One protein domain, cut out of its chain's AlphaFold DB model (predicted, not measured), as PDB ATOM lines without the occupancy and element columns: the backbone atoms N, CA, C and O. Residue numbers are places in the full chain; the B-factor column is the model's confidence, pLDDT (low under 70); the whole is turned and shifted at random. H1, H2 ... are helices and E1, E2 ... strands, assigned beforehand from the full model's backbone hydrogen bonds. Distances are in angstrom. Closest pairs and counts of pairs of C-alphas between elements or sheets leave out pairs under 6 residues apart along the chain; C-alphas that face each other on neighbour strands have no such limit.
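Overview. This is residues 6 to 27 and 39 to 209 of the 215 residues of an uncharacterized protein of Acidobacteria bacterium (UniProt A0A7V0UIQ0). Look for a small hairpin of two short strands, E1 and E2, covered by the helix H3, with H5 packed on H3 and the long helix H8 packed on H5. H4 lies in the middle of the helices, with H6 crossing it, while H1 and H7 lie farthest out. The printed part has 193 residues, with eight named helices and two named strands in the order H1 H2 H3 E1 E2 H4 H5 H6 H7 H8; the sheet, E1 - E2, is antiparallel, and the class is mostly helix. The whole is compact, with a radius of gyration of the C-alphas of 16.4 A and a rounded outline spanning 47 by 43 by 38 A.

Arrangement. Begin at the hairpin of E1, residues 91 to 94, and E2, residues 99 to 102, where N 92 and O 101 are 2.9 A apart, within hydrogen-bond range. For H3, residues 55 to 69, and E2, the closest C-alphas are those of Ala 62 and Ala 100, 5.0 A apart. H2, residues 44 to 50, makes a helical hairpin with H3, touching its residues 55 to 59 alone, closest at Met 47 and Val 55, C-alphas 6.3 A apart. H1, residues 6 to 19, is close to H3 but not clearly touching it: the closest C-alphas, of Leu 19 and Val 69, are 6.7 A apart. H5, residues 137 to 149, touches H3 the same way at a shallow tilt of 31 degrees, the closest C-alphas being those of Ala 63 and Tyr 149, 4.9 A. The hub is H4, residues 115 to 131, which touches four helices. With residues 127 to 131 alone it touches H5, their closest C-alphas being those of Leu 130 and Trp 138, 5.1 A. H6, residues 152 to 161, touches H4 at a steep tilt of 62 degrees, closest at Ser 120 and Leu 158, C-alphas 4.9 A apart. H8, residues 182 to 208, touches H6 with its residues 192 to 204 alone, opposite ways, closest at Gly 152 and Ser 200, C-alphas 4.1 A apart. H7, residues 169 to 176, only just touches H4, with 3 pairs of C-alphas within 8 A, closest at Glu 129 and Arg 176, 6.5 A. Every O i to N i+4 pair is within hydrogen-bond range in H1, H2, H3, H5, H6 and H7, against 12 of 13 in H4 and 21 of 23 in H8.

Along the chain. Find C-alpha 6 at (-23.635, 21.075, -0.656), where H1 begins its 19.8 A. H3 measures 20.9 A and H4 24.6 A. H8, 38.6 A, ends at C-alpha 208, (-56.415, 3.905, 26.139).

Size, cuts and confidence. The C-alphas farthest apart, of Asp 6 and Ala 209, are 48.0 A apart. Residues 28 to 38 are not printed, and C-alphas 27 and 39 are 15.4 A apart across this cut. The links H3 to E1 and E2 to H4 are long. Look for pLDDT under 70 at residues 168 to 181 and 207 to 209.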
ATOM      1  N   ASP A   6     -22.804  21.929   0.203       85.56
ATOM      2  CA  ASP A   6     -23.635  21.075  -0.656       85.56
ATOM      3  C   ASP A   6     -24.597  20.223   0.178       85.56
ATOM      4  O   ASP A   6     -25.791  20.200  -0.095       85.56
ATOM      5  N   GLU A   7     -24.104  19.630   1.266       88.56
ATOM      6  CA  GLU A   7     -24.932  18.883   2.216       88.56
ATOM      7  C   GLU A   7     -26.024  19.758   2.848       88.56
ATOM      8  O   GLU A   7     -27.163  19.319   3.004       88.56
ATOM      9  N   TRP A   8     -25.680  21.002   3.191       90.75
ATOM     10  CA  TRP A   8     -26.650  21.990   3.657       90.75
ATOM     11  C   TRP A   8     -27.696  22.316   2.582       90.75
ATOM     12  O   TRP A   8     -28.890  22.271   2.856       90.75
ATOM     13  N   THR A   9     -27.258  22.576   1.345       89.75
ATOM     14  CA  THR A   9     -28.146  22.901   0.213       89.75
ATOM     15  C   THR A   9     -29.149  21.770  -0.031       89.75
ATOM     16  O   THR A   9     -30.349  22.018  -0.146       89.75
ATOM     17  N   ASP A  10     -28.677  20.522  -0.066       89.56
ATOM     18  CA  ASP A  10     -29.521  19.343  -0.273       89.56
ATOM     19  C   ASP A  10     -30.524  19.157   0.870       89.56
ATOM     20  O   ASP A  10     -31.689  18.828   0.634       89.56
ATOM     21  N   TRP A  11     -30.092  19.394   2.110       91.94
ATOM     22  CA  TRP A  11     -30.954  19.314   3.284       91.94
ATOM     23  C   TRP A  11     -32.058  20.371   3.283       91.94
ATOM     24  O   TRP A  11     -33.221  20.042   3.524       91.94
ATOM     25  N   GLU A  12     -31.713  21.617   2.981       92.06
ATOM     26  CA  GLU A  12     -32.651  22.737   2.954       92.06
ATOM     27  C   GLU A  12     -33.708  22.529   1.854       92.06
ATOM     28  O   GLU A  12     -34.913  22.661   2.092       92.06
ATOM     29  N   ILE A  13     -33.281  22.082   0.664       91.25
ATOM     30  CA  ILE A  13     -34.185  21.691  -0.429       91.25
ATOM     31  C   ILE A  13     -35.090  20.536   0.009       91.25
ATOM     32  O   ILE A  13     -36.306  20.598  -0.199       91.25
ATOM     33  N   HIS A  14     -34.516  19.492   0.614       91.44
ATOM     34  CA  HIS A  14     -35.263  18.333   1.094       91.44
ATOM     35  C   HIS A  14     -36.345  18.741   2.101       91.44
ATOM     36  O   HIS A  14     -37.503  18.356   1.936       91.44
ATOM     37  N   CYS A  15     -36.001  19.549   3.103       93.19
ATOM     38  CA  CYS A  15     -36.939  20.000   4.128       93.19
ATOM     39  C   CYS A  15     -38.045  20.873   3.537       93.19
ATOM     40  O   CYS A  15     -39.223  20.617   3.784       93.19
ATOM     41  N   ALA A  16     -37.706  21.845   2.690       91.19
ATOM     42  CA  ALA A  16     -38.704  22.710   2.069       91.19
ATOM     43  C   ALA A  16     -39.691  21.920   1.182       91.19
ATOM     44  O   ALA A  16     -40.894  22.181   1.214       91.19
ATOM     45  N   GLN A  17     -39.224  20.905   0.444       90.81
ATOM     46  CA  GLN A  17     -40.092  20.016  -0.341       90.81
ATOM     47  C   GLN A  17     -40.948  19.085   0.529       90.81
ATOM     48  O   GLN A  17     -42.099  18.799   0.187       90.81
ATOM     49  N   LEU A  18     -40.387  18.594   1.635       91.75
ATOM     50  CA  LEU A  18     -41.041  17.657   2.546       91.75
ATOM     51  C   LEU A  18     -42.136  18.333   3.380       91.75
ATOM     52  O   LEU A  18     -43.203  17.753   3.598       91.75
ATOM     53  N   LEU A  19     -41.859  19.540   3.873       92.31
ATOM     54  CA  LEU A  19     -42.623  20.159   4.950       92.31
ATOM     55  C   LEU A  19     -43.631  21.185   4.451       92.31
ATOM     56  O   LEU A  19     -44.706  21.289   5.044       92.31
ATOM     57  N   TYR A  20     -43.329  21.935   3.389       90.69
ATOM     58  CA  TYR A  20     -44.212  23.027   2.989       90.69
ATOM     59  C   TYR A  20     -45.502  22.485   2.356       90.69
ATOM     60  O   TYR A  20     -45.433  21.653   1.448       90.69
ATOM     61  N   PRO A  21     -46.687  22.970   2.784       76.81
ATOM     62  CA  PRO A  21     -47.976  22.417   2.359       76.81
ATOM     63  C   PRO A  21     -48.171  22.403   0.841       76.81
ATOM     64  O   PRO A  21     -48.719  21.453   0.290       76.81
ATOM     65  N   ASP A  22     -47.674  23.445   0.172       81.44
ATOM     66  CA  ASP A  22     -47.858  23.658  -1.265       81.44
ATOM     67  C   ASP A  22     -46.727  23.028  -2.097       81.44
ATOM     68  O   ASP A  22     -46.690  23.215  -3.311       81.44
ATOM     69  N   ARG A  23     -45.793  22.310  -1.440       79.19
ATOM     70  CA  ARG A  23     -44.598  21.672  -2.025       79.19
ATOM     71  C   ARG A  23     -43.983  22.519  -3.139       79.19
ATOM     72  O   ARG A  23     -43.983  22.109  -4.304       79.19
ATOM     73  N   PRO A  24     -43.530  23.738  -2.811       80.44
ATOM     74  CA  PRO A  24     -43.089  24.664  -3.828       80.44
ATOM     75  C   PRO A  24     -41.928  24.089  -4.628       80.44
ATOM     76  O   PRO A  24     -41.155  23.256  -4.156       80.44
ATOM     77  N   VAL A  25     -41.764  24.607  -5.841       82.75
ATOM     78  CA  VAL A  25     -40.555  24.349  -6.614       82.75
ATOM     79  C   VAL A  25     -39.393  25.054  -5.918       82.75
ATOM     80  O   VAL A  25     -39.260  26.274  -6.000       82.75
ATOM     81  N   VAL A  26     -38.566  24.269  -5.237       86.88
ATOM     82  CA  VAL A  26     -37.320  24.712  -4.611       86.88
ATOM     83  C   VAL A  26     -36.159  24.364  -5.531       86.88
ATOM     84  O   VAL A  26     -36.145  23.286  -6.129       86.88
ATOM     85  N   LYS A  27     -35.202  25.280  -5.681       85.38
ATOM     86  CA  LYS A  27     -34.034  25.084  -6.547       85.38
ATOM     87  C   LYS A  27     -32.767  25.567  -5.861       85.38
ATOM     88  O   LYS A  27     -32.803  26.560  -5.137       85.38
ATOM     89  N   VAL A  39     -42.497  32.393   2.388       89.50
ATOM     90  CA  VAL A  39     -43.633  32.075   3.257       89.50
ATOM     91  C   VAL A  39     -44.334  33.378   3.652       89.50
ATOM     92  O   VAL A  39     -43.698  34.375   4.000       89.50
ATOM     93  N   ARG A  40     -45.664  33.397   3.541       91.81
ATOM     94  CA  ARG A  40     -46.494  34.533   3.958       91.81
ATOM     95  C   ARG A  40     -46.719  34.481   5.466       91.81
ATOM     96  O   ARG A  40     -46.857  33.400   6.021       91.81
ATOM     97  N   GLY A  41     -46.804  35.649   6.097       94.12
ATOM     98  CA  GLY A  41     -47.052  35.765   7.530       94.12
ATOM     99  C   GLY A  41     -45.968  36.550   8.260       94.12
ATOM    100  O   GLY A  41     -45.162  37.245   7.637       94.12
ATOM    101  N   ILE A  42     -45.985  36.440   9.584       96.00
ATOM    102  CA  ILE A  42     -45.000  37.024  10.503       96.00
ATOM    103  C   ILE A  42     -44.572  35.977  11.533       96.00
ATOM    104  O   ILE A  42     -45.320  35.035  11.798       96.00
ATOM    105  N   SER A  43     -43.370  36.119  12.091       97.12
ATOM    106  CA  SER A  43     -42.877  35.175  13.095       97.12
ATOM    107  C   SER A  43     -43.624  35.310  14.421       97.12
ATOM    108  O   SER A  43     -44.115  36.392  14.764       97.12
ATOM    109  N   LEU A  44     -43.675  34.233  15.211       96.50
ATOM    110  CA  LEU A  44     -44.255  34.288  16.558       96.50
ATOM    111  C   LEU A  44     -43.515  35.282  17.462       96.50
ATOM    112  O   LEU A  44     -44.144  35.927  18.302       96.50
ATOM    113  N   ARG A  45     -42.198  35.446  17.276       95.31
ATOM    114  CA  ARG A  45     -41.419  36.487  17.963       95.31
ATOM    115  C   ARG A  45     -41.978  37.875  17.682       95.31
ATOM    116  O   ARG A  45     -42.189  38.651  18.614       95.31
ATOM    117  N   GLU A  46     -42.194  38.190  16.410       95.00
ATOM    118  CA  GLU A  46     -42.656  39.512  16.008       95.00
ATOM    119  C   GLU A  46     -44.086  39.765  16.498       95.00
ATOM    120  O   GLU A  46     -44.373  40.854  16.994       95.00
ATOM    121  N   MET A  47     -44.954  38.746  16.479       94.56
ATOM    122  CA  MET A  47     -46.290  38.833  17.083       94.56
ATOM    123  C   MET A  47     -46.235  39.170  18.577       94.56
ATOM    124  O   MET A  47     -46.984  40.021  19.055       94.56
ATOM    125  N   LEU A  48     -45.327  38.532  19.324       93.00
ATOM    126  CA  LEU A  48     -45.130  38.821  20.748       93.00
ATOM    127  C   LEU A  48     -44.601  40.238  20.979       93.00
ATOM    128  O   LEU A  48     -45.030  40.894  21.924       93.00
ATOM    129  N   ARG A  49     -43.701  40.731  20.118       91.56
ATOM    130  CA  ARG A  49     -43.215  42.121  20.178       91.56
ATOM    131  C   ARG A  49     -44.323  43.144  19.937       91.56
ATOM    132  O   ARG A  49     -44.263  44.225  20.516       91.56
ATOM    133  N   ARG A  50     -45.285  42.826  19.069       91.31
ATOM    134  CA  ARG A  50     -46.403  43.710  18.699       91.31
ATOM    135  C   ARG A  50     -47.593  43.642  19.651       91.31
ATOM    136  O   ARG A  50     -48.481  44.477  19.539       91.31
ATOM    137  N   ASP A  51     -47.590  42.684  20.576       84.56
ATOM    138  CA  ASP A  51     -48.739  42.344  21.419       84.56
ATOM    139  C   ASP A  51     -50.012  42.062  20.597       84.56
ATOM    140  O   ASP A  51     -51.100  42.556  20.894       84.56
ATOM    141  N   ASP A  52     -49.861  41.278  19.523       84.75
ATOM    142  CA  ASP A  52     -50.968  40.938  18.627       84.75
ATOM    143  C   ASP A  52     -52.053  40.114  19.347       84.75
ATOM    144  O   ASP A  52     -51.779  39.093  19.988       84.75
ATOM    145  N   MET A  53     -53.320  40.499  19.160       79.94
ATOM    146  CA  MET A  53     -54.481  39.879  19.824       79.94
ATOM    147  C   MET A  53     -54.642  38.377  19.527       79.94
ATOM    148  O   MET A  53     -55.156  37.629  20.361       79.94
ATOM    149  N   ASP A  54     -54.159  37.916  18.370       89.06
ATOM    150  CA  ASP A  54     -54.291  36.528  17.911       89.06
ATOM    151  C   ASP A  54     -53.121  35.621  18.321       89.06
ATOM    152  O   ASP A  54     -53.076  34.450  17.931       89.06
ATOM    153  N   VAL A  55     -52.182  36.107  19.141       93.69
ATOM    154  CA  VAL A  55     -50.972  35.349  19.501       93.69
ATOM    155  C   VAL A  55     -51.292  33.964  20.077       93.69
ATOM    156  O   VAL A  55     -50.668  32.976  19.698       93.69
ATOM    157  N   LYS A  56     -52.339  33.820  20.901       95.06
ATOM    158  CA  LYS A  56     -52.746  32.501  21.421       95.06
ATOM    159  C   LYS A  56     -53.164  31.538  20.300       95.06
ATOM    160  O   LYS A  56     -52.796  30.366  20.345       95.06
ATOM    161  N   LYS A  57     -53.923  32.015  19.304       96.75
ATOM    162  CA  LYS A  57     -54.341  31.214  18.140       96.75
ATOM    163  C   LYS A  57     -53.120  30.785  17.325       96.75
ATOM    164  O   LYS A  57     -53.035  29.623  16.940       96.75
ATOM    165  N   ALA A  58     -52.159  31.687  17.135       97.25
ATOM    166  CA  ALA A  58     -50.914  31.393  16.435       97.25
ATOM    167  C   ALA A  58     -50.108  30.276  17.126       97.25
ATOM    168  O   ALA A  58     -49.676  29.341  16.457       97.25
ATOM    169  N   PHE A  59     -49.993  30.290  18.462       97.75
ATOM    170  CA  PHE A  59     -49.332  29.214  19.218       97.75
ATOM    171  C   PHE A  59     -50.052  27.862  19.111       97.75
ATOM    172  O   PHE A  59     -49.400  26.827  18.995       97.75
ATOM    173  N   ILE A  60     -51.388  27.847  19.099       98.25
ATOM    174  CA  ILE A  60     -52.166  26.617  18.866       98.25
ATOM    175  C   ILE A  60     -51.858  26.057  17.470       98.25
ATOM    176  O   ILE A  60     -51.586  24.868  17.314       98.25
ATOM    177  N   LEU A  61     -51.860  26.904  16.441       98.12
ATOM    178  CA  LEU A  61     -51.578  26.471  15.070       98.12
ATOM    179  C   LEU A  61     -50.119  26.035  14.887       98.12
ATOM    180  O   LEU A  61     -49.873  25.049  14.198       98.12
ATOM    181  N   ALA A  62     -49.176  26.690  15.562       98.25
ATOM    182  CA  ALA A  62     -47.780  26.268  15.614       98.25
ATOM    183  C   ALA A  62     -47.618  24.885  16.255       98.25
ATOM    184  O   ALA A  62     -46.910  24.042  15.713       98.25
ATOM    185  N   ALA A  63     -48.317  24.608  17.360       98.44
ATOM    186  CA  ALA A  63     -48.295  23.292  17.994       98.44
ATOM    187  C   ALA A  63     -48.869  22.195  17.083       98.44
ATOM    188  O   ALA A  63     -48.329  21.088  17.030       98.44
ATOM    189  N   ARG A  64     -49.941  22.497  16.335       98.12
ATOM    190  CA  ARG A  64     -50.505  21.578  15.329       98.12
ATOM    191  C   ARG A  64     -49.523  21.294  14.210       98.12
ATOM    192  O   ARG A  64     -49.367  20.135  13.832       98.12
ATOM    193  N   GLU A  65     -48.881  22.336  13.700       97.88
ATOM    194  CA  GLU A  65     -47.899  22.204  12.634       97.88
ATOM    195  C   GLU A  65     -46.690  21.398  13.103       97.88
ATOM    196  O   GLU A  65     -46.290  20.450  12.432       97.88
ATOM    197  N   LEU A  66     -46.181  21.682  14.304       98.00
ATOM    198  CA  LEU A  66     -45.074  20.933  14.884       98.00
ATOM    199  C   LEU A  66     -45.427  19.451  15.069       98.00
ATOM    200  O   LEU A  66     -44.650  18.570  14.710       98.00
ATOM    201  N   ARG A  67     -46.634  19.155  15.566       97.62
ATOM    202  CA  ARG A  67     -47.127  17.773  15.661       97.62
ATOM    203  C   ARG A  67     -47.191  17.105  14.291       97.62
ATOM    204  O   ARG A  67     -46.775  15.959  14.163       97.62
ATOM    205  N   ARG A  68     -47.700  17.808  13.274       96.88
ATOM    206  CA  ARG A  68     -47.791  17.292  11.905       96.88
ATOM    207  C   ARG A  68     -46.408  16.936  11.368       96.88
ATOM    208  O   ARG A  68     -46.231  15.819  10.890       96.88
ATOM    209  N   VAL A  69     -45.430  17.837  11.453       96.50
ATOM    210  CA  VAL A  69     -44.084  17.574  10.912       96.50
ATOM    211  C   VAL A  69     -43.353  16.471  11.680       96.50
ATOM    212  O   VAL A  69     -42.688  15.649  11.059       96.50
ATOM    213  N   HIS A  70     -43.578  16.352  12.992       97.75
ATOM    214  CA  HIS A  70     -43.079  15.253  13.831       97.75
ATOM    215  C   HIS A  70     -43.712  13.884  13.529       97.75
ATOM    216  O   HIS A  70     -43.348  12.881  14.142       97.75
ATOM    217  N   GLN A  71     -44.664  13.811  12.600       96.19
ATOM    218  CA  GLN A  71     -45.230  12.556  12.100       96.19
ATOM    219  C   GLN A  71     -44.737  12.224  10.683       96.19
ATOM    220  O   GLN A  71     -45.004  11.134  10.177       96.19
ATOM    221  N   ILE A  72     -43.998  13.130  10.035       96.12
ATOM    222  CA  ILE A  72     -43.498  12.936   8.674       96.12
ATOM    223  C   ILE A  72     -42.185  12.166   8.723       96.12
ATOM    224  O   ILE A  72     -41.241  12.566   9.401       96.12
ATOM    225  N   HIS A  73     -42.111  11.070   7.973       96.25
ATOM    226  CA  HIS A  73     -40.878  10.308   7.828       96.25
ATOM    227  C   HIS A  73     -39.811  11.122   7.084       96.25
ATOM    228  O   HIS A  73     -40.066  11.666   6.010       96.25
ATOM    229  N   CYS A  74     -38.603  11.152   7.636       94.50
ATOM    230  CA  CYS A  74     -37.425  11.771   7.051       94.50
ATOM    231  C   CYS A  74     -36.376  10.696   6.770       94.50
ATOM    232  O   CYS A  74     -35.956   9.969   7.676       94.50
ATOM    233  N   SER A  75     -35.919  10.628   5.519       92.19
ATOM    234  CA  SER A  75     -34.934   9.640   5.073       92.19
ATOM    235  C   SER A  75     -33.598   9.772   5.804       92.19
ATOM    236  O   SER A  75     -32.992   8.753   6.125       92.19
ATOM    237  N   TYR A  76     -33.172  11.000   6.129       91.12
ATOM    238  CA  TYR A  76     -31.946  11.244   6.892       91.12
ATOM    239  C   TYR A  76     -31.986  10.575   8.266       91.12
ATOM    240  O   TYR A  76     -31.020   9.934   8.649       91.12
ATOM    241  N   TYR A  77     -33.101  10.690   8.993       93.25
ATOM    242  CA  TYR A  77     -33.247  10.113  10.331       93.25
ATOM    243  C   TYR A  77     -33.691   8.650  10.332       93.25
ATOM    244  O   TYR A  77     -33.710   8.038  11.399       93.25
ATOM    245  N   GLN A  78     -34.123   8.122   9.181       94.25
ATOM    246  CA  GLN A  78     -34.841   6.844   9.072       94.25
ATOM    247  C   GLN A  78     -36.006   6.733  10.076       94.25
ATOM    248  O   GLN A  78     -36.373   5.656  10.541       94.25
ATOM    249  N   ALA A  79     -36.588   7.877  10.430       95.31
ATOM    250  CA  ALA A  79     -37.578   8.063  11.481       95.31
ATOM    251  C   ALA A  79     -38.317   9.381  11.221       95.31
ATOM    252  O   ALA A  79     -38.126  10.004  10.174       95.31
ATOM    253  N   ALA A  80     -39.160   9.828  12.152       96.50
ATOM    254  CA  ALA A  80     -39.819  11.115  11.969       96.50
ATOM    255  C   ALA A  80     -38.839  12.301  12.002       96.50
ATOM    256  O   ALA A  80     -37.804  12.270  12.686       96.50
ATOM    257  N   TRP A  81     -39.195  13.325  11.229       97.38
ATOM    258  CA  TRP A  81     -38.471  14.579  11.092       97.38
ATOM    259  C   TRP A  81     -38.489  15.402  12.389       97.38
ATOM    260  O   TRP A  81     -39.452  15.366  13.150       97.38
ATOM    261  N   SER A  82     -37.425  16.172  12.602       97.12
ATOM    262  CA  SER A  82     -37.246  17.121  13.708       97.12
ATOM    263  C   SER A  82     -36.467  18.332  13.207       97.12
ATOM    264  O   SER A  82     -35.638  18.163  12.309       97.12
ATOM    265  N   HIS A  83     -36.660  19.497  13.819       96.69
ATOM    266  CA  HIS A  83     -36.087  20.758  13.350       96.69
ATOM    267  C   HIS A  83     -34.645  20.974  13.813       96.69
ATOM    268  O   HIS A  83     -33.782  21.278  13.004       96.69
ATOM    269  N   GLY A  84     -34.349  20.813  15.103       92.81
ATOM    270  CA  GLY A  84     -33.004  20.994  15.665       92.81
ATOM    271  C   GLY A  84     -32.658  22.407  16.133       92.81
ATOM    272  O   GLY A  84     -31.651  22.559  16.820       92.81
ATOM    273  N   ASP A  85     -33.468  23.417  15.805       92.19
ATOM    274  CA  ASP A  85     -33.329  24.783  16.340       92.19
ATOM    275  C   ASP A  85     -34.637  25.583  16.221       92.19
ATOM    276  O   ASP A  85     -34.730  26.627  15.575       92.19
ATOM    277  N   LEU A  86     -35.710  25.043  16.799       95.88
ATOM    278  CA  LEU A  86     -37.047  25.612  16.654       95.88
ATOM    279  C   LEU A  86     -37.294  26.791  17.614       95.88
ATOM    280  O   LEU A  86     -37.994  26.657  18.621       95.88
ATOM    281  N   HIS A  87     -36.723  27.956  17.320       94.19
ATOM    282  CA  HIS A  87     -37.006  29.199  18.045       94.19
ATOM    283  C   HIS A  87     -38.198  29.976  17.455       94.19
ATOM    284  O   HIS A  87     -38.666  29.699  16.351       94.19
ATOM    285  N   LEU A  88     -38.715  30.976  18.180       95.94
ATOM    286  CA  LEU A  88     -39.945  31.691  17.801       95.94
ATOM    287  C   LEU A  88     -39.835  32.490  16.491       95.94
ATOM    288  O   LEU A  88     -40.861  32.796  15.881       95.94
ATOM    289  N   ASP A  89     -38.619  32.828  16.057       95.88
ATOM    290  CA  ASP A  89     -38.372  33.443  14.744       95.88
ATOM    291  C   ASP A  89     -38.540  32.454  13.570       95.88
ATOM    292  O   ASP A  89     -38.943  32.872  12.486       95.88
ATOM    293  N   ASN A  90     -38.371  31.148  13.819       97.62
ATOM    294  CA  ASN A  90     -38.470  30.073  12.820       97.62
ATOM    295  C   ASN A  90     -39.890  29.507  12.679       97.62
ATOM    296  O   ASN A  90     -40.120  28.522  11.980       97.62
ATOM    297  N   ILE A  91     -40.872  30.132  13.334       97.81
ATOM    298  CA  ILE A  91     -42.282  29.755  13.250       97.81
ATOM    299  C   ILE A  91     -43.063  30.939  12.691       97.81
ATOM    300  O   ILE A  91     -43.262  31.942  13.379       97.81
ATOM    301  N   ILE A  92     -43.542  30.804  11.457       97.25
ATOM    302  CA  ILE A  92     -44.320  31.830  10.764       97.25
ATOM    303  C   ILE A  92     -45.807  31.528  10.884       97.25
ATOM    304  O   ILE A  92     -46.256  30.440  10.526       97.25
ATOM    305  N   TYR A  93     -46.582  32.512  11.335       96.88
ATOM    306  CA  TYR A  93     -48.038  32.473  11.323       96.88
ATOM    307  C   TYR A  93     -48.596  33.282  10.145       96.88
ATOM    308  O   TYR A  93     -48.357  34.487  10.029       96.88
ATOM    309  N   ASP A  94     -49.374  32.620   9.288       94.81
ATOM    310  CA  ASP A  94     -50.161  33.244   8.227       94.81
ATOM    311  C   ASP A  94     -51.613  33.395   8.697       94.81
ATOM    312  O   ASP A  94     -52.373  32.424   8.743       94.81
ATOM    313  N   CYS A  95     -52.013  34.624   9.029       93.00
ATOM    314  CA  CYS A  95     -53.375  34.920   9.467       93.00
ATOM    315  C   CYS A  95     -54.418  34.751   8.355       93.00
ATOM    316  O   CYS A  95     -55.555  34.398   8.648       93.00
ATOM    317  N   LYS A  96     -54.052  34.956   7.081       92.44
ATOM    318  CA  LYS A  96     -54.990  34.833   5.953       92.44
ATOM    319  C   LYS A  96     -55.275  33.375   5.625       92.44
ATOM    320  O   LYS A  96     -56.407  33.037   5.301       92.44
ATOM    321  N   ALA A  97     -54.247  32.534   5.682       91.75
ATOM    322  CA  ALA A  97     -54.370  31.095   5.457       91.75
ATOM    323  C   ALA A  97     -54.680  30.303   6.742       91.75
ATOM    324  O   ALA A  97     -54.813  29.085   6.683       91.75
ATOM    325  N   GLU A  98     -54.756  30.982   7.890       94.00
ATOM    326  CA  GLU A  98     -54.941  30.409   9.227       94.00
ATOM    327  C   GLU A  98     -54.041  29.198   9.521       94.00
ATOM    328  O   GLU A  98     -54.483  28.182  10.061       94.00
ATOM    329  N   ARG A  99     -52.753  29.309   9.188       94.06
ATOM    330  CA  ARG A  99     -51.776  28.225   9.367       94.06
ATOM    331  C   ARG A  99     -50.462  28.725   9.945       94.06
ATOM    332  O   ARG A  99     -50.119  29.896   9.802       94.06
ATOM    333  N   ALA A 100     -49.729  27.816  10.576       96.69
ATOM    334  CA  ALA A 100     -48.330  28.019  10.918       96.69
ATOM    335  C   ALA A 100     -47.445  27.205   9.966       96.69
ATOM    336  O   ALA A 100     -47.878  26.168   9.467       96.69
ATOM    337  N   VAL A 101     -46.232  27.684   9.713       95.81
ATOM    338  CA  VAL A 101     -45.206  27.008   8.909       95.81
ATOM    339  C   VAL A 101     -43.862  27.184   9.611       95.81
ATOM    340  O   VAL A 101     -43.586  28.257  10.151       95.81
ATOM    341  N   LEU A 102     -43.045  26.132   9.615       96.75
ATOM    342  CA  LEU A 102     -41.680  26.178  10.142       96.75
ATOM    343  C   LEU A 102     -40.726  26.580   9.017       96.75
ATOM    344  O   LEU A 102     -40.938  26.149   7.888       96.75
ATOM    345  N   ILE A 103     -39.714  27.387   9.302       95.44
ATOM    346  CA  ILE A 103     -38.725  27.855   8.320       95.44
ATOM    347  C   ILE A 103     -37.312  27.700   8.885       95.44
ATOM    348  O   ILE A 103     -37.182  27.512  10.087       95.44
ATOM    349  N   ASP A 104     -36.299  27.881   8.033       92.94
ATOM    350  CA  ASP A 104     -34.877  27.889   8.412       92.94
ATOM    351  C   ASP A 104     -34.409  26.530   8.963       92.94
ATOM    352  O   ASP A 104     -34.448  26.261  10.163       92.94
ATOM    353  N   PHE A 105     -33.977  25.637   8.066       93.00
ATOM    354  CA  PHE A 105     -33.547  24.282   8.423       93.00
ATOM    355  C   PHE A 105     -32.018  24.148   8.473       93.00
ATOM    356  O   PHE A 105     -31.484  23.039   8.368       93.00
ATOM    357  N   ASP A 106     -31.302  25.251   8.711       88.44
ATOM    358  CA  ASP A 106     -29.833  25.322   8.746       88.44
ATOM    359  C   ASP A 106     -29.203  24.454   9.847       88.44
ATOM    360  O   ASP A 106     -28.017  24.094   9.806       88.44
ATOM    361  N   THR A 107     -30.006  24.081  10.840       88.62
ATOM    362  CA  THR A 107     -29.633  23.134  11.884       88.62
ATOM    363  C   THR A 107     -30.424  21.844  11.736       88.62
ATOM    364  O   THR A 107     -31.558  21.815  11.279       88.62
ATOM    365  N   ARG A 108     -29.800  20.742  12.149       91.31
ATOM    366  CA  ARG A 108     -30.454  19.450  12.317       91.31
ATOM    367  C   ARG A 108     -29.866  18.762  13.541       91.31
ATOM    368  O   ARG A 108     -28.675  18.914  13.830       91.31
ATOM    369  N   HIS A 109     -30.682  17.982  14.237       93.38
ATOM    370  CA  HIS A 109     -30.212  17.109  15.309       93.38
ATOM    371  C   HIS A 109     -29.202  16.075  14.806       93.38
ATOM    372  O   HIS A 109     -29.275  15.632  13.656       93.38
ATOM    373  N   GLU A 110     -28.327  15.623  15.704       89.88
ATOM    374  CA  GLU A 110     -27.453  14.478  15.458       89.88
ATOM    375  C   GLU A 110     -28.266  13.205  15.189       89.88
ATOM    376  O   GLU A 110     -29.240  12.907  15.887       89.88
ATOM    377  N   PHE A 111     -27.837  12.425  14.194       88.81
ATOM    378  CA  PHE A 111     -28.522  11.205  13.758       88.81
ATOM    379  C   PHE A 111     -28.720  10.177  14.888       88.81
ATOM    380  O   PHE A 111     -29.760   9.526  14.952       88.81
ATOM    381  N   GLY A 112     -27.751  10.057  15.804       90.88
ATOM    382  CA  GLY A 112     -27.783   9.077  16.896       90.88
ATOM    383  C   GLY A 112     -28.785   9.380  18.019       90.88
ATOM    384  O   GLY A 112     -29.050   8.508  18.845       90.88
ATOM    385  N   ILE A 113     -29.354  10.589  18.073       93.50
ATOM    386  CA  ILE A 113     -30.338  10.968  19.096       93.50
ATOM    387  C   ILE A 113     -31.698  10.385  18.716       93.50
ATOM    388  O   ILE A 113     -32.163  10.592  17.601       93.50
ATOM    389  N   GLY A 114     -32.378   9.695  19.636       95.56
ATOM    390  CA  GLY A 114     -33.678   9.072  19.363       95.56
ATOM    391  C   GLY A 114     -34.800  10.075  19.049       95.56
ATOM    392  O   GLY A 114     -34.822  11.185  19.577       95.56
ATOM    393  N   GLN A 115     -35.784   9.661  18.238       96.88
ATOM    394  CA  GLN A 115     -36.897  10.507  17.766       96.88
ATOM    395  C   GLN A 115     -37.601  11.283  18.889       96.88
ATOM    396  O   GLN A 115     -37.733  12.501  18.812       96.88
ATOM    397  N   THR A 116     -38.012  10.599  19.962       97.56
ATOM    398  CA  THR A 116     -38.697  11.233  21.101       97.56
ATOM    399  C   THR A 116     -37.855  12.340  21.735       97.56
ATOM    400  O   THR A 116     -38.392  13.377  22.120       97.56
ATOM    401  N   GLN A 117     -36.539  12.135  21.822       97.00
ATOM    402  CA  GLN A 117     -35.618  13.102  22.408       97.00
ATOM    403  C   GLN A 117     -35.426  14.317  21.494       97.00
ATOM    404  O   GLN A 117     -35.465  15.437  21.995       97.00
ATOM    405  N   ARG A 118     -35.305  14.115  20.174       97.31
ATOM    406  CA  ARG A 118     -35.238  15.211  19.190       97.31
ATOM    407  C   ARG A 118     -36.500  16.074  19.213       97.31
ATOM    408  O   ARG A 118     -36.421  17.287  19.337       97.31
ATOM    409  N   HIS A 119     -37.674  15.442  19.194       98.25
ATOM    410  CA  HIS A 119     -38.950  16.164  19.241       98.25
ATOM    411  C   HIS A 119     -39.120  16.926  20.562       98.25
ATOM    412  O   HIS A 119     -39.664  18.026  20.590       98.25
ATOM    413  N   SER A 120     -38.659  16.339  21.671       97.56
ATOM    414  CA  SER A 120     -38.639  17.004  22.974       97.56
ATOM    415  C   SER A 120     -37.741  18.243  22.962       97.56
ATOM    416  O   SER A 120     -38.094  19.243  23.582       97.56
ATOM    417  N   ASP A 121     -36.598  18.199  22.275       95.44
ATOM    418  CA  ASP A 121     -35.695  19.347  22.165       95.44
ATOM    419  C   ASP A 121     -36.331  20.497  21.372       95.44
ATOM    420  O   ASP A 121     -36.322  21.627  21.859       95.44
ATOM    421  N   ASP A 122     -37.002  20.202  20.250       97.25
ATOM    422  CA  ASP A 122     -37.749  21.203  19.469       97.25
ATOM    423  C   ASP A 122     -38.804  21.920  20.327       97.25
ATOM    424  O   ASP A 122     -38.879  23.150  20.351       97.25
ATOM    425  N   LEU A 123     -39.583  21.166  21.114       97.75
ATOM    426  CA  LEU A 123     -40.550  21.743  22.054       97.75
ATOM    427  C   LEU A 123     -39.868  22.577  23.141       97.75
ATOM    428  O   LEU A 123     -40.361  23.640  23.525       97.75
ATOM    429  N   LYS A 124     -38.755  22.076  23.679       95.25
ATOM    430  CA  LYS A 124     -38.017  22.726  24.759       95.25
ATOM    431  C   LYS A 124     -37.512  24.096  24.321       95.25
ATOM    432  O   LYS A 124     -37.654  25.030  25.101       95.25
ATOM    433  N   VAL A 125     -36.977  24.240  23.107       93.44
ATOM    434  CA  VAL A 125     -36.493  25.537  22.600       93.44
ATOM    435  C   VAL A 125     -37.622  26.574  22.590       93.44
ATOM    436  O   VAL A 125     -37.480  27.613  23.236       93.44
ATOM    437  N   VAL A 126     -38.778  26.260  21.995       95.44
ATOM    438  CA  VAL A 126     -39.955  27.155  21.976       95.44
ATOM    439  C   VAL A 126     -40.374  27.578  23.391       95.44
ATOM    440  O   VAL A 126     -40.618  28.756  23.666       95.44
ATOM    441  N   LEU A 127     -40.466  26.617  24.312       95.19
ATOM    442  CA  LEU A 127     -40.937  26.869  25.674       95.19
ATOM    443  C   LEU A 127     -39.930  27.662  26.517       95.19
ATOM    444  O   LEU A 127     -40.344  28.472  27.348       95.19
ATOM    445  N   LEU A 128     -38.625  27.464  26.300       91.06
ATOM    446  CA  LEU A 128     -37.573  28.238  26.963       91.06
ATOM    447  C   LEU A 128     -37.625  29.718  26.572       91.06
ATOM    448  O   LEU A 128     -37.445  30.588  27.427       91.06
ATOM    449  N   GLU A 129     -37.944  30.019  25.318       90.75
ATOM    450  CA  GLU A 129     -38.116  31.404  24.888       90.75
ATOM    451  C   GLU A 129     -39.384  32.043  25.455       90.75
ATOM    452  O   GLU A 129     -39.374  33.220  25.822       90.75
ATOM    453  N   LEU A 130     -40.469  31.275  25.598       91.75
ATOM    454  CA  LEU A 130     -41.684  31.761  26.248       91.75
ATOM    455  C   LEU A 130     -41.433  32.139  27.711       91.75
ATOM    456  O   LEU A 130     -41.843  33.213  28.143       91.75
ATOM    457  N   ILE A 131     -40.747  31.300  28.493       90.25
ATOM    458  CA  ILE A 131     -40.492  31.617  29.911       90.25
ATOM    459  C   ILE A 131     -39.512  32.776  30.106       90.25
ATOM    460  O   ILE A 131     -39.417  33.290  31.221       90.25
ATOM    461  N   ALA A 132     -38.813  33.205  29.053       86.25
ATOM    462  CA  ALA A 132     -37.985  34.406  29.062       86.25
ATOM    463  C   ALA A 132     -38.807  35.707  28.933       86.25
ATOM    464  O   ALA A 132     -38.273  36.789  29.177       86.25
ATOM    465  N   LEU A 133     -40.100  35.631  28.590       85.56
ATOM    466  CA  LEU A 133     -40.970  36.807  28.479       85.56
ATOM    467  C   LEU A 133     -41.134  37.529  29.821       85.56
ATOM    468  O   LEU A 133     -41.159  36.918  30.891       85.56
ATOM    469  N   SER A 134     -41.255  38.855  29.782       75.12
ATOM    470  CA  SER A 134     -41.249  39.686  30.989       75.12
ATOM    471  C   SER A 134     -42.549  39.632  31.805       75.12
ATOM    472  O   SER A 134     -42.498  39.863  33.013       75.12
ATOM    473  N   ASP A 135     -43.678  39.295  31.190       79.56
ATOM    474  CA  ASP A 135     -44.998  39.222  31.824       79.56
ATOM    475  C   ASP A 135     -45.386  37.774  32.188       79.56
ATOM    476  O   ASP A 135     -44.546  36.875  32.134       79.56
ATOM    477  N   ASP A 136     -46.638  37.553  32.608       82.69
ATOM    478  CA  ASP A 136     -47.214  36.226  32.887       82.69
ATOM    479  C   ASP A 136     -47.962  35.619  31.684       82.69
ATOM    480  O   ASP A 136     -48.553  34.536  31.794       82.69
ATOM    481  N   LYS A 137     -47.928  36.265  30.504       88.06
ATOM    482  CA  LYS A 137     -48.586  35.739  29.295       88.06
ATOM    483  C   LYS A 137     -47.967  34.414  28.863       88.06
ATOM    484  O   LYS A 137     -48.700  33.546  28.382       88.06
ATOM    485  N   TRP A 138     -46.669  34.213  29.124       92.69
ATOM    486  CA  TRP A 138     -45.956  32.962  28.832       92.69
ATOM    487  C   TRP A 138     -46.720  31.731  29.317       92.69
ATOM    488  O   TRP A 138     -46.795  30.740  28.600       92.69
ATOM    489  N   ARG A 139     -47.346  31.801  30.502       94.44
ATOM    490  CA  ARG A 139     -48.021  30.658  31.121       94.44
ATOM    491  C   ARG A 139     -49.218  30.205  30.295       94.44
ATOM    492  O   ARG A 139     -49.418  29.012  30.088       94.44
ATOM    493  N   ARG A 140     -50.013  31.164  29.811       94.06
ATOM    494  CA  ARG A 140     -51.209  30.901  28.996       94.06
ATOM    495  C   ARG A 140     -50.836  30.400  27.603       94.06
ATOM    496  O   ARG A 140     -51.521  29.523  27.083       94.06
ATOM    497  N   LEU A 141     -49.771  30.945  27.015       96.00
ATOM    498  CA  LEU A 141     -49.281  30.536  25.697       96.00
ATOM    499  C   LEU A 141     -48.641  29.146  25.737       96.00
ATOM    500  O   LEU A 141     -48.982  28.301  24.915       96.00
ATOM    501  N   ALA A 142     -47.796  28.880  26.736       96.56
ATOM    502  CA  ALA A 142     -47.174  27.578  26.941       96.56
ATOM    503  C   ALA A 142     -48.219  26.485  27.180       96.56
ATOM    504  O   ALA A 142     -48.143  25.431  26.554       96.56
ATOM    505  N   ALA A 143     -49.226  26.746  28.023       96.06
ATOM    506  CA  ALA A 143     -50.322  25.807  28.243       96.06
ATOM    507  C   ALA A 143     -51.068  25.490  26.935       96.06
ATOM    508  O   ALA A 143     -51.197  24.321  26.584       96.06
ATOM    509  N   ALA A 144     -51.469  26.515  26.171       96.56
ATOM    510  CA  ALA A 144     -52.168  26.322  24.898       96.56
ATOM    511  C   ALA A 144     -51.330  25.534  23.873       96.56
ATOM    512  O   ALA A 144     -51.864  24.683  23.164       96.56
ATOM    513  N   PHE A 145     -50.020  25.789  23.815       98.00
ATOM    514  CA  PHE A 145     -49.097  25.078  22.934       98.00
ATOM    515  C   PHE A 145     -48.942  23.599  23.338       98.00
ATOM    516  O   PHE A 145     -49.107  22.704  22.510       98.00
ATOM    517  N   ILE A 146     -48.686  23.327  24.623       97.50
ATOM    518  CA  ILE A 146     -48.505  21.968  25.165       97.50
ATOM    519  C   ILE A 146     -49.784  21.128  25.008       97.50
ATOM    520  O   ILE A 146     -49.722  19.976  24.572       97.50
ATOM    521  N   GLU A 147     -50.945  21.700  25.340       96.19
ATOM    522  CA  GLU A 147     -52.252  21.030  25.259       96.19
ATOM    523  C   GLU A 147     -52.662  20.684  23.823       96.19
ATOM    524  O   GLU A 147     -53.383  19.707  23.598       96.19
ATOM    525  N   GLU A 148     -52.220  21.469  22.842       97.75
ATOM    526  CA  GLU A 148     -52.515  21.219  21.432       97.75
ATOM    527  C   GLU A 148     -51.525  20.229  20.793       97.75
ATOM    528  O   GLU A 148     -51.927  19.416  19.954       97.75
ATOM    529  N   TYR A 149     -50.262  20.210  21.229       97.75
ATOM    530  CA  TYR A 149     -49.250  19.300  20.683       97.75
ATOM    531  C   TYR A 149     -49.535  17.811  20.975       97.75
ATOM    532  O   TYR A 149     -49.313  16.973  20.113       97.75
ATOM    533  N   ARG A 150     -50.089  17.456  22.143       91.94
ATOM    534  CA  ARG A 150     -50.716  16.140  22.449       91.94
ATOM    535  C   ARG A 150     -49.886  14.847  22.306       91.94
ATOM    536  O   ARG A 150     -50.420  13.785  22.618       91.94
ATOM    537  N   GLU A 151     -48.610  14.876  21.927       96.12
ATOM    538  CA  GLU A 151     -47.795  13.650  21.846       96.12
ATOM    539  C   GLU A 151     -47.237  13.246  23.221       96.12
ATOM    540  O   GLU A 151     -46.208  13.745  23.684       96.12
ATOM    541  N   GLY A 152     -47.923  12.322  23.900       95.75
ATOM    542  CA  GLY A 152     -47.664  12.002  25.309       95.75
ATOM    543  C   GLY A 152     -46.259  11.468  25.621       95.75
ATOM    544  O   GLY A 152     -45.716  11.780  26.680       95.75
ATOM    545  N   SER A 153     -45.639  10.686  24.731       96.81
ATOM    546  CA  SER A 153     -44.259  10.202  24.923       96.81
ATOM    547  C   SER A 153     -43.249  11.352  24.896       96.81
ATOM    548  O   SER A 153     -42.381  11.420  25.766       96.81
ATOM    549  N   VAL A 154     -43.420  12.285  23.957       97.69
ATOM    550  CA  VAL A 154     -42.584  13.479  23.801       97.69
ATOM    551  C   VAL A 154     -42.784  14.439  24.970       97.69
ATOM    552  O   VAL A 154     -41.806  14.907  25.536       97.69
ATOM    553  N   LEU A 155     -44.026  14.687  25.396       97.62
ATOM    554  CA  LEU A 155     -44.313  15.556  26.547       97.62
ATOM    555  C   LEU A 155     -43.764  14.988  27.865       97.62
ATOM    556  O   LEU A 155     -43.290  15.733  28.725       97.62
ATOM    557  N   ASN A 156     -43.792  13.664  28.023       96.75
ATOM    558  CA  ASN A 156     -43.166  13.005  29.162       96.75
ATOM    559  C   ASN A 156     -41.636  13.143  29.119       96.75
ATOM    560  O   ASN A 156     -41.031  13.429  30.150       96.75
ATOM    561  N   GLU A 157     -41.016  12.971  27.950       96.94
ATOM    562  CA  GLU A 157     -39.575  13.185  27.772       96.94
ATOM    563  C   GLU A 157     -39.178  14.642  28.050       96.94
ATOM    564  O   GLU A 157     -38.290  14.893  28.861       96.94
ATOM    565  N   LEU A 158     -39.933  15.604  27.516       96.50
ATOM    566  CA  LEU A 158     -39.773  17.031  27.788       96.50
ATOM    567  C   LEU A 158     -39.794  17.331  29.290       96.50
ATOM    568  O   LEU A 158     -38.898  18.003  29.796       96.50
ATOM    569  N   SER A 159     -40.761  16.780  30.032       95.62
ATOM    570  CA  SER A 159     -40.860  16.999  31.483       95.62
ATOM    571  C   SER A 159     -39.611  16.547  32.256       95.62
ATOM    572  O   SER A 159     -39.292  17.118  33.297       95.62
ATOM    573  N   ARG A 160     -38.866  15.558  31.739       92.94
ATOM    574  CA  ARG A 160     -37.617  15.067  32.343       92.94
ATOM    575  C   ARG A 160     -36.417  15.954  32.030       92.94
ATOM    576  O   ARG A 160     -35.429  15.886  32.750       92.94
ATOM    577  N   GLN A 161     -36.499  16.770  30.980       90.00
ATOM    578  CA  GLN A 161     -35.422  17.646  30.512       90.00
ATOM    579  C   GLN A 161     -35.551  19.097  31.003       90.00
ATOM    580  O   GLN A 161     -34.602  19.872  30.881       90.00
ATOM    581  N   LEU A 162     -36.710  19.486  31.543       89.56
ATOM    582  CA  LEU A 162     -36.986  20.837  32.039       89.56
ATOM    583  C   LEU A 162     -36.405  21.054  33.444       89.56
ATOM    584  O   LEU A 162     -37.128  21.140  34.433       89.56
ATOM    585  N   PHE A 163     -35.080  21.146  33.530       82.94
ATOM    586  CA  PHE A 163     -34.346  21.503  34.743       82.94
ATOM    587  C   PHE A 163     -33.205  22.464  34.407       82.94
ATOM    588  O   PHE A 163     -32.672  22.435  33.301       82.94
ATOM    589  N   VAL A 164     -32.794  23.301  35.365       78.19
ATOM    590  CA  VAL A 164     -31.646  24.197  35.170       78.19
ATOM    591  C   VAL A 164     -30.372  23.349  35.021       78.19
ATOM    592  O   VAL A 164     -30.010  22.627  35.957       78.19
ATOM    593  N   PRO A 165     -29.667  23.403  33.878       74.69
ATOM    594  CA  PRO A 165     -28.457  22.618  33.690       74.69
ATOM    595  C   PRO A 165     -27.327  23.126  34.588       74.69
ATOM    596  O   PRO A 165     -27.202  24.318  34.882       74.69
ATOM    597  N   ARG A 166     -26.456  22.203  34.997       72.56
ATOM    598  CA  ARG A 166     -25.223  22.511  35.735       72.56
ATOM    599  C   ARG A 166     -24.060  22.743  34.757       72.56
ATOM    600  O   ARG A 166     -24.095  22.282  33.619       72.56
ATOM    601  N   GLY A 167     -23.010  23.437  35.205       72.12
ATOM    602  CA  GLY A 167     -21.780  23.631  34.420       72.12
ATOM    603  C   GLY A 167     -21.975  24.460  33.142       72.12
ATOM    604  O   GLY A 167     -22.774  25.395  33.125       72.12
ATOM    605  N   PHE A 168     -21.258  24.121  32.064       64.44
ATOM    606  CA  PHE A 168     -21.286  24.859  30.787       64.44
ATOM    607  C   PHE A 168     -22.674  24.928  30.129       64.44
ATOM    608  O   PHE A 168     -22.981  25.913  29.459       64.44
ATOM    609  N   GLY A 169     -23.559  23.956  30.386       65.69
ATOM    610  CA  GLY A 169     -24.946  23.993  29.903       65.69
ATOM    611  C   GLY A 169     -25.736  25.207  30.408       65.69
ATOM    612  O   GLY A 169     -26.663  25.666  29.741       65.69
ATOM    613  N   ARG A 170     -25.323  25.793  31.541       68.69
ATOM    614  CA  ARG A 170     -25.901  27.021  32.105       68.69
ATOM    615  C   ARG A 170     -25.688  28.240  31.201       68.69
ATOM    616  O   ARG A 170     -26.562  29.097  31.151       68.69
ATOM    617  N   LEU A 171     -24.568  28.312  30.476       63.50
ATOM    618  CA  LEU A 171     -24.268  29.419  29.555       63.50
ATOM    619  C   LEU A 171     -25.153  29.368  28.305       63.50
ATOM    620  O   LEU A 171     -25.701  30.389  27.897       63.50
ATOM    621  N   LEU A 172     -25.363  28.172  27.747       64.88
ATOM    622  CA  LEU A 172     -26.266  27.965  26.608       64.88
ATOM    623  C   LEU A 172     -27.717  28.303  26.969       64.88
ATOM    624  O   LEU A 172     -28.437  28.917  26.187       64.88
ATOM    625  N   TRP A 173     -28.138  27.958  28.185       68.50
ATOM    626  CA  TRP A 173     -29.460  28.325  28.691       68.50
ATOM    627  C   TRP A 173     -29.600  29.814  28.995       68.50
ATOM    628  O   TRP A 173     -30.658  30.385  28.742       68.50
ATOM    629  N   TYR A 174     -28.549  30.465  29.495       67.81
ATOM    630  CA  TYR A 174     -28.542  31.915  29.679       67.81
ATOM    631  C   TYR A 174     -28.751  32.640  28.343       67.81
ATOM    632  O   TYR A 174     -29.596  33.527  28.262       67.81
ATOM    633  N   ALA A 175     -28.070  32.207  27.276       66.19
ATOM    634  CA  ALA A 175     -28.292  32.739  25.931       66.19
ATOM    635  C   ALA A 175     -29.739  32.506  25.450       66.19
ATOM    636  O   ALA A 175     -30.409  33.451  25.048       66.19
ATOM    637  N   ARG A 176     -30.262  31.277  25.587       68.62
ATOM    638  CA  ARG A 176     -31.631  30.909  25.161       68.62
ATOM    639  C   ARG A 176     -32.758  31.543  25.981       68.62
ATOM    640  O   ARG A 176     -33.897  31.573  25.535       68.62
ATOM    641  N   THR A 177     -32.462  32.053  27.174       65.00
ATOM    642  CA  THR A 177     -33.436  32.756  28.028       65.00
ATOM    643  C   THR A 177     -33.257  34.276  27.995       65.00
ATOM    644  O   THR A 177     -33.706  34.971  28.910       65.00
ATOM    645  N   ASN A 178     -32.598  34.807  26.955       66.56
ATOM    646  CA  ASN A 178     -32.303  36.236  26.783       66.56
ATOM    647  C   ASN A 178     -31.611  36.861  28.007       66.56
ATOM    648  O   ASN A 178     -31.893  37.992  28.396       66.56
ATOM    649  N   GLY A 179     -30.738  36.096  28.660       63.81
ATOM    650  CA  GLY A 179     -30.020  36.521  29.855       63.81
ATOM    651  C   GLY A 179     -30.868  36.607  31.128       63.81
ATOM    652  O   GLY A 179     -30.462  37.253  32.095       63.81
ATOM    653  N   SER A 180     -32.047  35.977  31.159       67.38
ATOM    654  CA  SER A 180     -32.901  35.967  32.350       67.38
ATOM    655  C   SER A 180     -32.191  35.331  33.548       67.38
ATOM    656  O   SER A 180     -31.510  34.311  33.436       67.38
ATOM    657  N   SER A 181     -32.379  35.917  34.736       68.94
ATOM    658  CA  SER A 181     -31.791  35.374  35.961       68.94
ATOM    659  C   SER A 181     -32.373  33.996  36.289       68.94
ATOM    660  O   SER A 181     -33.566  33.739  36.120       68.94
ATOM    661  N   ILE A 182     -31.542  33.098  36.818       70.75
ATOM    662  CA  ILE A 182     -31.977  31.736  37.173       70.75
ATOM    663  C   ILE A 182     -33.085  31.740  38.223       70.75
ATOM    664  O   ILE A 182     -34.025  30.967  38.097       70.75
ATOM    665  N   HIS A 183     -33.046  32.677  39.173       72.75
ATOM    666  CA  HIS A 183     -34.113  32.857  40.163       72.75
ATOM    667  C   HIS A 183     -35.486  33.132  39.536       72.75
ATOM    668  O   HIS A 183     -36.510  32.799  40.124       72.75
ATOM    669  N   ARG A 184     -35.519  33.724  38.337       79.06
ATOM    670  CA  ARG A 184     -36.748  33.941  37.571       79.06
ATOM    671  C   ARG A 184     -37.134  32.715  36.742       79.06
ATOM    672  O   ARG A 184     -38.315  32.405  36.618       79.06
ATOM    673  N   VAL A 185     -36.150  32.059  36.133       82.12
ATOM    674  CA  VAL A 185     -36.364  30.962  35.178       82.12
ATOM    675  C   VAL A 185     -36.742  29.662  35.893       82.12
ATOM    676  O   VAL A 185     -37.634  28.957  35.434       82.12
ATOM    677  N   GLU A 186     -36.126  29.356  37.034       86.06
ATOM    678  CA  GLU A 186     -36.297  28.083  37.745       86.06
ATOM    679  C   GLU A 186     -37.755  27.794  38.165       86.06
ATOM    680  O   GLU A 186     -38.267  26.740  37.780       86.06
ATOM    681  N   PRO A 187     -38.503  28.720  38.802       88.75
ATOM    682  CA  PRO A 187     -39.919  28.481  39.109       88.75
ATOM    683  C   PRO A 187     -40.795  28.294  37.858       88.75
ATOM    684  O   PRO A 187     -41.796  27.572  37.873       88.75
ATOM    685  N   ARG A 188     -40.427  28.951  36.749       92.06
ATOM    686  CA  ARG A 188     -41.154  28.859  35.476       92.06
ATOM    687  C   ARG A 188     -40.900  27.524  34.779       92.06
ATOM    688  O   ARG A 188     -41.829  26.967  34.198       92.06
ATOM    689  N   LEU A 189     -39.689  26.976  34.883       91.25
ATOM    690  CA  LEU A 189     -39.376  25.624  34.413       91.25
ATOM    691  C   LEU A 189     -40.164  24.564  35.167       91.25
ATOM    692  O   LEU A 189     -40.719  23.675  34.528       91.25
ATOM    693  N   GLU A 190     -40.255  24.677  36.494       91.94
ATOM    694  CA  GLU A 190     -41.041  23.729  37.290       91.94
ATOM    695  C   GLU A 190     -42.515  23.766  36.862       91.94
ATOM    696  O   GLU A 190     -43.126  22.737  36.576       91.94
ATOM    697  N   SER A 191     -43.058  24.966  36.649       93.94
ATOM    698  CA  SER A 191     -44.406  25.133  36.098       93.94
ATOM    699  C   SER A 191     -44.573  24.498  34.705       93.94
ATOM    700  O   SER A 191     -45.592  23.854  34.447       93.94
ATOM    701  N   LEU A 192     -43.599  24.650  33.796       94.56
ATOM    702  CA  LEU A 192     -43.623  23.986  32.484       94.56
ATOM    703  C   LEU A 192     -43.550  22.462  32.609       94.56
ATOM    704  O   LEU A 192     -44.231  21.747  31.868       94.56
ATOM    705  N   ARG A 193     -42.738  21.959  33.539       94.69
ATOM    706  CA  ARG A 193     -42.595  20.533  33.825       94.69
ATOM    707  C   ARG A 193     -43.922  19.947  34.290       94.69
ATOM    708  O   ARG A 193     -44.359  18.939  33.737       94.69
ATOM    709  N   GLU A 194     -44.601  20.600  35.228       95.19
ATOM    710  CA  GLU A 194     -45.931  20.199  35.693       95.19
ATOM    711  C   GLU A 194     -46.981  20.223  34.573       95.19
ATOM    712  O   GLU A 194     -47.814  19.319  34.476       95.19
ATOM    713  N   MET A 195     -46.980  21.256  33.720       95.81
ATOM    714  CA  MET A 195     -47.886  21.336  32.561       95.81
ATOM    715  C   MET A 195     -47.641  20.183  31.585       95.81
ATOM    716  O   MET A 195     -48.581  19.482  31.215       95.81
ATOM    717  N   SER A 196     -46.377  19.944  31.229       95.38
ATOM    718  CA  SER A 196     -45.969  18.881  30.303       95.38
ATOM    719  C   SER A 196     -46.309  17.497  30.854       95.38
ATOM    720  O   SER A 196     -46.857  16.655  30.141       95.38
ATOM    721  N   HIS A 197     -46.058  17.269  32.145       94.31
ATOM    722  CA  HIS A 197     -46.360  16.002  32.799       94.31
ATOM    723  C   HIS A 197     -47.871  15.725  32.844       94.31
ATOM    724  O   HIS A 197     -48.311  14.633  32.463       94.31
ATOM    725  N   ARG A 198     -48.686  16.719  33.223       93.56
ATOM    726  CA  ARG A 198     -50.154  16.596  33.216       93.56
ATOM    727  C   ARG A 198     -50.689  16.290  31.822       93.56
ATOM    728  O   ARG A 198     -51.401  15.303  31.656       93.56
ATOM    729  N   ALA A 199     -50.279  17.065  30.819       93.00
ATOM    730  CA  ALA A 199     -50.690  16.853  29.434       93.00
ATOM    731  C   ALA A 199     -50.276  15.465  28.909       93.00
ATOM    732  O   ALA A 199     -51.059  14.805  28.223       93.00
ATOM    733  N   SER A 200     -49.091  14.971  29.292       93.75
ATOM    734  CA  SER A 200     -48.642  13.622  28.923       93.75
ATOM    735  C   SER A 200     -49.536  12.518  29.501       93.75
ATOM    736  O   SER A 200     -49.815  11.525  28.826       93.75
ATOM    737  N   THR A 201     -50.034  12.708  30.726       90.88
ATOM    738  CA  THR A 201     -50.940  11.768  31.397       90.88
ATOM    739  C   THR A 201     -52.312  11.770  30.726       90.88
ATOM    740  O   THR A 201     -52.817  10.708  30.368       90.88
ATOM    741  N   THR A 202     -52.873  12.951  30.445       88.88
ATOM    742  CA  THR A 202     -54.154  13.094  29.734       88.88
ATOM    743  C   THR A 202     -54.124  12.455  28.341       88.88
ATOM    744  O   THR A 202     -55.075  11.771  27.950       88.88
ATOM    745  N   ALA A 203     -53.024  12.625  27.599       82.44
ATOM    746  CA  ALA A 203     -52.850  12.014  26.282       82.44
ATOM    747  C   ALA A 203     -52.845  10.474  26.349       82.44
ATOM    748  O   ALA A 203     -53.455   9.815  25.505       82.44
ATOM    749  N   ARG A 204     -52.222   9.888  27.383       78.06
ATOM    750  CA  ARG A 204     -52.219   8.430  27.606       78.06
ATOM    751  C   ARG A 204     -53.613   7.889  27.911       78.06
ATOM    752  O   ARG A 204     -54.018   6.912  27.288       78.06
ATOM    753  N   THR A 205     -54.355   8.540  28.806       75.88
ATOM    754  CA  THR A 205     -55.730   8.135  29.143       75.88
ATOM    755  C   THR A 205     -56.648   8.200  27.920       75.88
ATOM    756  O   THR A 205     -57.425   7.282  27.683       75.88
ATOM    757  N   SER A 206     -56.502   9.237  27.088       74.38
ATOM    758  CA  SER A 206     -57.296   9.404  25.862       74.38
ATOM    759  C   SER A 206     -56.990   8.342  24.795       74.38
ATOM    760  O   SER A 206     -57.880   7.953  24.043       74.38
ATOM    761  N   SER A 207     -55.744   7.863  24.727       66.50
ATOM    762  CA  SER A 207     -55.328   6.787  23.815       66.50
ATOM    763  C   SER A 207     -55.848   5.413  24.259       66.50
ATOM    764  O   SER A 207     -56.270   4.614  23.430       66.50
ATOM    765  N   GLN A 208     -55.892   5.156  25.572       60.72
ATOM    766  CA  GLN A 208     -56.415   3.905  26.139       60.72
ATOM    767  C   GLN A 208     -57.949   3.815  26.132       60.72
ATOM    768  O   GLN A 208     -58.490   2.716  26.112       60.72
ATOM    769  N   ALA A 209     -58.650   4.953  26.141       59.06
ATOM    770  CA  ALA A 209     -60.111   5.013  26.155       59.06
ATOM    771  C   ALA A 209     -60.771   4.861  24.769       59.06
ATOM    772  O   ALA A 209     -61.997   4.847  24.691       59.06
TER     773      ALA A 209